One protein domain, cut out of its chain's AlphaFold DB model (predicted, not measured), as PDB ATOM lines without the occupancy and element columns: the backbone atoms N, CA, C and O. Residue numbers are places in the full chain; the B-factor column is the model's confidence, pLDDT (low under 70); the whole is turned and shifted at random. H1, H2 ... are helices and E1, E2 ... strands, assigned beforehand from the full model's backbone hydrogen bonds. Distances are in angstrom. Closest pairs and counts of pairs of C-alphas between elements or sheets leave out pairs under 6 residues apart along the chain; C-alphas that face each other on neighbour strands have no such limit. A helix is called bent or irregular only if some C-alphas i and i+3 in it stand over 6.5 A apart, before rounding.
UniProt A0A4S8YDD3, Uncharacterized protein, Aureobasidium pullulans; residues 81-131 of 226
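Overview. This is residues 81 to 131 of the 226 residues of an uncharacterized protein of Aureobasidium pullulans (UniProt A0A4S8YDD3). Little regular structure is here: one helix, H1, lies along the longest axis, and after a wide loop the backbone folds back over one side of it, with the short strand E1 near the helix's middle. The printed part has 51 residues, with H1 and then E1 along the chain; the class is mixed, and the two hold 17 residues, under half. It is compact, with a radius of gyration of the C-alphas of 11.2 A, and only just elongated, spanning 34 by 22 by 14 A.

Along the chain. Find C-alpha 85 at (-12.874, -16.478, 19.821); from there H1, residues 85 to 97, runs 18.5 A. H1 is irregular, but only just: C-alphas 92 and 95 are 6.9 A apart. E1, residues 118 to 121, runs 6.8 A and ends at C-alpha 121, (-9.573, -20.241, 33.424).

Arrangement. Look from H1 to E1: their closest C-alphas, of Ile 90 and Ala 118, are 6.4 A apart. In H1, 6 of 9 O i to N i+4 pairs are within hydrogen-bond range. E1 pairs with no named strand, but residues 111 to 112 pair antiparallel with residues 118 to 120 of E1.

Size, cuts and confidence. The farthest C-alphas, of Asp 100 and Pro 131, are 35.7 A apart. The printed part has no cut; the link from H1 to E1 is long, 20 residues. Residues 97 to 107 have pLDDT under 70.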
ATOM      1  N   SER A  81     -15.067 -12.774  14.412       92.88
ATOM      2  CA  SER A  81     -14.775 -12.664  15.844       92.88
ATOM      3  C   SER A  81     -15.189 -13.884  16.666       92.88
ATOM      4  O   SER A  81     -14.578 -14.129  17.699       92.88
ATOM      5  N   LEU A  82     -16.206 -14.646  16.241       95.62
ATOM      6  CA  LEU A  82     -16.629 -15.871  16.929       95.62
ATOM      7  C   LEU A  82     -15.881 -17.108  16.429       95.62
ATOM      8  O   LEU A  82     -15.668 -18.033  17.212       95.62
ATOM      9  N   ASP A  83     -15.473 -17.125  15.161       95.44
ATOM     10  CA  ASP A  83     -14.623 -18.182  14.609       95.44
ATOM     11  C   ASP A  83     -13.250 -18.195  15.303       95.44
ATOM     12  O   ASP A  83     -12.740 -19.266  15.643       95.44
ATOM     13  N   ASP A  84     -12.702 -17.012  15.596       93.12
ATOM     14  CA  ASP A  84     -11.409 -16.855  16.268       93.12
ATOM     15  C   ASP A  84     -11.500 -16.860  17.803       93.12
ATOM     16  O   ASP A  84     -10.486 -17.048  18.478       93.12
ATOM     17  N   TYR A  85     -12.699 -16.716  18.383       93.62
ATOM     18  CA  TYR A  85     -12.874 -16.478  19.821       93.62
ATOM     19  C   TYR A  85     -12.178 -17.522  20.706       93.62
ATOM     20  O   TYR A  85     -11.497 -17.163  21.664       93.62
ATOM     21  N   ALA A  86     -12.292 -18.809  20.377       92.81
ATOM     22  CA  ALA A  86     -11.639 -19.864  21.151       92.81
ATOM     23  C   ALA A  86     -10.104 -19.738  21.130       92.81
ATOM     24  O   ALA A  86      -9.455 -19.946  22.155       92.81
ATOM     25  N   ASN A  87      -9.521 -19.369  19.985       91.88
ATOM     26  CA  ASN A  87      -8.075 -19.191  19.844       91.88
ATOM     27  C   ASN A  87      -7.588 -17.965  20.613       91.88
ATOM     28  O   ASN A  87      -6.581 -18.047  21.317       91.88
ATOM     29  N   GLU A  88      -8.321 -16.860  20.515       91.25
ATOM     30  CA  GLU A  88      -8.034 -15.618  21.234       91.25
ATOM     31  C   GLU A  88      -8.161 -15.829  22.749       91.25
ATOM     32  O   GLU A  88      -7.282 -15.428  23.510       91.25
ATOM     33  N   TRP A  89      -9.191 -16.559  23.191       91.62
ATOM     34  CA  TRP A  89      -9.362 -16.944  24.592       91.62
ATOM     35  C   TRP A  89      -8.183 -17.786  25.072       91.62
ATOM     36  O   TRP A  89      -7.577 -17.454  26.090       91.62
ATOM     37  N   ILE A  90      -7.798 -18.827  24.322       90.19
ATOM     38  CA  ILE A  90      -6.631 -19.651  24.660       90.19
ATOM     39  C   ILE A  90      -5.392 -18.761  24.761       90.19
ATOM     40  O   ILE A  90      -4.654 -18.858  25.735       90.19
ATOM     41  N   TYR A  91      -5.147 -17.903  23.768       89.06
ATOM     42  CA  TYR A  91      -3.972 -17.042  23.728       89.06
ATOM     43  C   TYR A  91      -3.891 -16.124  24.951       89.06
ATOM     44  O   TYR A  91      -2.846 -16.095  25.604       89.06
ATOM     45  N   THR A  92      -4.980 -15.437  25.298       85.38
ATOM     46  CA  THR A  92      -5.019 -14.530  26.453       85.38
ATOM     47  C   THR A  92      -4.831 -15.276  27.773       85.38
ATOM     48  O   THR A  92      -4.148 -14.775  28.661       85.38
ATOM     49  N   HIS A  93      -5.354 -16.498  27.896       84.06
ATOM     50  CA  HIS A  93      -5.279 -17.274  29.138       84.06
ATOM     51  C   HIS A  93      -4.011 -18.134  29.267       84.06
ATOM     52  O   HIS A  93      -3.777 -18.722  30.324       84.06
ATOM     53  N   LYS A  94      -3.137 -18.185  28.248       80.06
ATOM     54  CA  LYS A  94      -1.851 -18.911  28.324       80.06
ATOM     55  C   LYS A  94      -0.952 -18.423  29.457       80.06
ATOM     56  O   LYS A  94      -0.194 -19.225  29.995       80.06
ATOM     57  N   VAL A  95      -1.015 -17.138  29.809       75.62
ATOM     58  CA  VAL A  95      -0.167 -16.553  30.865       75.62
ATOM     59  C   VAL A  95      -0.470 -17.144  32.244       75.62
ATOM     60  O   VAL A  95       0.432 -17.288  33.055       75.62
ATOM     61  N   HIS A  96      -1.699 -17.613  32.472       74.94
ATOM     62  CA  HIS A  96      -2.086 -18.278  33.719       74.94
ATOM     63  C   HIS A  96      -1.668 -19.756  33.769       74.94
ATOM     64  O   HIS A  96      -1.834 -20.413  34.792       74.94
ATOM     65  N   GLY A  97      -1.110 -20.297  32.680       66.88
ATOM     66  CA  GLY A  97      -0.547 -21.649  32.647       66.88
ATOM     67  C   GLY A  97       0.775 -21.806  33.395       66.88
ATOM     68  O   GLY A  97       1.257 -22.932  33.528       66.88
ATOM     69  N   TYR A  98       1.356 -20.710  33.892       65.69
ATOM     70  CA  TYR A  98       2.595 -20.721  34.659       65.69
ATOM     71  C   TYR A  98       2.294 -20.608  36.167       65.69
ATOM     72  O   TYR A  98       1.615 -19.670  36.579       65.69
ATOM     73  N   PRO A  99       2.794 -21.539  37.010       57.25
ATOM     74  CA  PRO A  99       2.474 -21.600  38.444       57.25
ATOM     75  C   PRO A  99       2.803 -20.334  39.244       57.25
ATOM     76  O   PRO A  99       2.208 -20.117  40.295       57.25
ATOM     77  N   ASP A 100       3.754 -19.533  38.760       63.31
ATOM     78  CA  ASP A 100       4.260 -18.346  39.453       63.31
ATOM     79  C   ASP A 100       3.440 -17.075  39.148       63.31
ATOM     80  O   ASP A 100       3.564 -16.087  39.870       63.31
ATOM     81  N   ASP A 101       2.586 -17.110  38.117       58.91
ATOM     82  CA  ASP A 101       1.817 -15.959  37.619       58.91
ATOM     83  C   ASP A 101       0.331 -16.002  38.028       58.91
ATOM     84  O   ASP A 101      -0.444 -15.129  37.640       58.91
ATOM     85  N   PHE A 102      -0.086 -17.013  38.801       59.88
ATOM     86  CA  PHE A 102      -1.480 -17.192  39.208       59.88
ATOM     87  C   PHE A 102      -1.716 -16.729  40.653       59.88
ATOM     88  O   PHE A 102      -1.372 -17.420  41.616       59.88
ATOM     89  N   ASP A 103      -2.359 -15.575  40.820       57.94
ATOM     90  CA  ASP A 103      -2.900 -15.076  42.087       57.94
ATOM     91  C   ASP A 103      -4.202 -15.819  42.434       57.94
ATOM     92  O   ASP A 103      -5.315 -15.308  42.349       57.94
ATOM     93  N   GLY A 104      -4.051 -17.091  42.812       55.22
ATOM     94  CA  GLY A 104      -5.134 -18.070  42.941       55.22
ATOM     95  C   GLY A 104      -6.154 -17.880  44.065       55.22
ATOM     96  O   GLY A 104      -6.695 -18.874  44.547       55.22
ATOM     97  N   GLU A 105      -6.441 -16.649  44.483       59.62
ATOM     98  CA  GLU A 105      -7.399 -16.367  45.553       59.62
ATOM     99  C   GLU A 105      -8.845 -16.156  45.062       59.62
ATOM    100  O   GLU A 105      -9.765 -16.443  45.826       59.62
ATOM    101  N   GLU A 106      -9.085 -15.731  43.811       67.06
ATOM    102  CA  GLU A 106     -10.450 -15.378  43.363       67.06
ATOM    103  C   GLU A 106     -11.151 -16.459  42.514       67.06
ATOM    104  O   GLU A 106     -12.311 -16.777  42.772       67.06
ATOM    105  N   TRP A 107     -10.464 -17.076  41.542       67.81
ATOM    106  CA  TRP A 107     -11.121 -17.904  40.508       67.81
ATOM    107  C   TRP A 107     -10.677 -19.373  40.446       67.81
ATOM    108  O   TRP A 107     -11.216 -20.144  39.655       67.81
ATOM    109  N   GLY A 108      -9.743 -19.787  41.309       70.56
ATOM    110  CA  GLY A 108      -9.201 -21.151  41.327       70.56
ATOM    111  C   GLY A 108      -8.299 -21.473  40.122       70.56
ATOM    112  O   GLY A 108      -8.319 -20.763  39.122       70.56
ATOM    113  N   PRO A 109      -7.457 -22.518  40.207       78.88
ATOM    114  CA  PRO A 109      -6.437 -22.785  39.197       78.88
ATOM    115  C   PRO A 109      -7.049 -23.129  37.828       78.88
ATOM    116  O   PRO A 109      -8.116 -23.749  37.776       78.88
ATOM    117  N   PRO A 110      -6.361 -22.805  36.719       85.88
ATOM    118  CA  PRO A 110      -6.802 -23.221  35.396       85.88
ATOM    119  C   PRO A 110      -6.869 -24.747  35.265       85.88
ATOM    120  O   PRO A 110      -6.068 -25.486  35.843       85.88
ATOM    121  N   ILE A 111      -7.819 -25.215  34.457       89.50
ATOM    122  CA  ILE A 111      -7.979 -26.624  34.088       89.50
ATOM    123  C   ILE A 111      -7.502 -26.787  32.648       89.50
ATOM    124  O   ILE A 111      -7.879 -25.997  31.781       89.50
ATOM    125  N   PHE A 112      -6.710 -27.826  32.384       90.62
ATOM    126  CA  PHE A 112      -6.141 -28.121  31.068       90.62
ATOM    127  C   PHE A 112      -6.670 -29.446  30.511       90.62
ATOM    128  O   PHE A 112      -6.983 -30.365  31.271       90.62
ATOM    129  N   ASP A 113      -6.756 -29.549  29.185       90.81
ATOM    130  CA  ASP A 113      -6.976 -30.819  28.489       90.81
ATOM    131  C   ASP A 113      -5.689 -31.670  28.409       90.81
ATOM    132  O   ASP A 113      -4.636 -31.308  28.939       90.81
ATOM    133  N   SER A 114      -5.774 -32.844  27.770       92.19
ATOM    134  CA  SER A 114      -4.643 -33.779  27.644       92.19
ATOM    135  C   SER A 114      -3.453 -33.215  26.871       92.19
ATOM    136  O   SER A 114      -2.342 -33.711  27.040       92.19
ATOM    137  N   GLU A 115      -3.675 -32.189  26.048       89.31
ATOM    138  CA  GLU A 115      -2.643 -31.514  25.258       89.31
ATOM    139  C   GLU A 115      -2.043 -30.310  26.005       89.31
ATOM    140  O   GLU A 115      -1.209 -29.587  25.462       89.31
ATOM    141  N   GLY A 116      -2.458 -30.080  27.257       86.88
ATOM    142  CA  GLY A 116      -2.002 -28.952  28.064       86.88
ATOM    143  C   GLY A 116      -2.612 -27.615  27.644       86.88
ATOM    144  O   GLY A 116      -2.055 -26.567  27.969       86.88
ATOM    145  N   VAL A 117      -3.739 -27.615  26.921       88.38
ATOM    146  CA  VAL A 117      -4.453 -26.391  26.537       88.38
ATOM    147  C   VAL A 117      -5.532 -26.088  27.569       88.38
ATOM    148  O   VAL A 117      -6.275 -26.977  27.980       88.38
ATOM    149  N   ALA A 118      -5.627 -24.827  28.002       88.56
ATOM    150  CA  ALA A 118      -6.631 -24.416  28.976       88.56
ATOM    151  C   ALA A 118      -8.049 -24.690  28.441       88.56
ATOM    152  O   ALA A 118      -8.372 -24.358  27.297       88.56
ATOM    153  N   ILE A 119      -8.883 -25.303  29.278       92.06
ATOM    154  CA  ILE A 119     -10.315 -25.538  29.046       92.06
ATOM    155  C   ILE A 119     -11.199 -24.767  30.028       92.06
ATOM    156  O   ILE A 119     -12.373 -24.570  29.742       92.06
ATOM    157  N   HIS A 120     -10.632 -24.318  31.149       90.12
ATOM    158  CA  HIS A 120     -11.277 -23.435  32.116       90.12
ATOM    159  C   HIS A 120     -10.216 -22.526  32.740       90.12
ATOM    160  O   HIS A 120      -9.151 -23.011  33.130       90.12
ATOM    161  N   CYS A 121     -10.471 -21.222  32.816       87.25
ATOM    162  CA  CYS A 121      -9.573 -20.241  33.424       87.25
ATOM    163  C   CYS A 121     -10.354 -18.964  33.764       87.25
ATOM    164  O   CYS A 121     -11.310 -18.637  33.069       87.25
ATOM    165  N   CYS A 122      -9.964 -18.247  34.825       81.81
ATOM    166  CA  CYS A 122     -10.604 -16.984  35.229       81.81
ATOM    167  C   CYS A 122     -12.127 -17.086  35.455       81.81
ATOM    168  O   CYS A 122     -12.854 -16.126  35.231       81.81
ATOM    169  N   GLY A 123     -12.613 -18.255  35.889       83.38
ATOM    170  CA  GLY A 123     -14.041 -18.505  36.106       83.38
ATOM    171  C   GLY A 123     -14.849 -18.747  34.827       83.38
ATOM    172  O   GLY A 123     -16.066 -18.912  34.908       83.38
ATOM    173  N   GLU A 124     -14.198 -18.803  33.664       86.56
ATOM    174  CA  GLU A 124     -14.831 -19.018  32.366       86.56
ATOM    175  C   GLU A 124     -14.381 -20.337  31.731       86.56
ATOM    176  O   GLU A 124     -13.216 -20.739  31.813       86.56
ATOM    177  N   ASP A 125     -15.315 -21.006  31.056       91.12
ATOM    178  CA  ASP A 125     -15.006 -22.144  30.196       91.12
ATOM    179  C   ASP A 125     -14.501 -21.660  28.836       91.12
ATOM    180  O   ASP A 125     -14.975 -20.656  28.294       91.12
ATOM    181  N   ARG A 126     -13.580 -22.424  28.241       91.88
ATOM    182  CA  ARG A 126     -13.110 -22.172  26.878       91.88
ATOM    183  C   ARG A 126     -14.312 -22.134  25.918       91.88
ATOM    184  O   ARG A 126     -15.052 -23.122  25.849       91.88
ATOM    185  N   PRO A 127     -14.471 -21.065  25.117       92.88
ATOM    186  CA  PRO A 127     -15.530 -20.987  24.122       92.88
ATOM    187  C   PRO A 127     -15.483 -22.151  23.127       92.88
ATOM    188  O   PRO A 127     -14.414 -22.644  22.757       92.88
ATOM    189  N   GLY A 128     -16.662 -22.580  22.679       91.25
ATOM    190  CA  GLY A 128     -16.792 -23.537  21.583       91.25
ATOM    191  C   GLY A 128     -16.454 -22.920  20.223       91.25
ATOM    192  O   GLY A 128     -16.028 -21.772  20.119       91.25
ATOM    193  N   GLN A 129     -16.681 -23.689  19.157       91.44
ATOM    194  CA  GLN A 129     -16.593 -23.157  17.796       91.44
ATOM    195  C   GLN A 129     -17.686 -22.114  17.542       91.44
ATOM    196  O   GLN A 129     -18.820 -22.277  18.001       91.44
ATOM    197  N   GLY A 130     -17.345 -21.087  16.760       93.50
ATOM    198  CA  GLY A 130     -18.289 -20.075  16.305       93.50
ATOM    199  C   GLY A 130     -19.516 -20.696  15.616       93.50
ATOM    200  O   GLY A 130     -19.378 -21.633  14.818       93.50
ATOM    201  N   PRO A 131     -20.736 -20.219  15.922       96.06
ATOM    202  CA  PRO A 131     -21.945 -20.712  15.280       96.06
ATOM    203  C   PRO A 131     -21.958 -20.340  13.794       96.06
ATOM    204  O   PRO A 131     -21.511 -19.263  13.398       96.06
TER     205      PRO A 131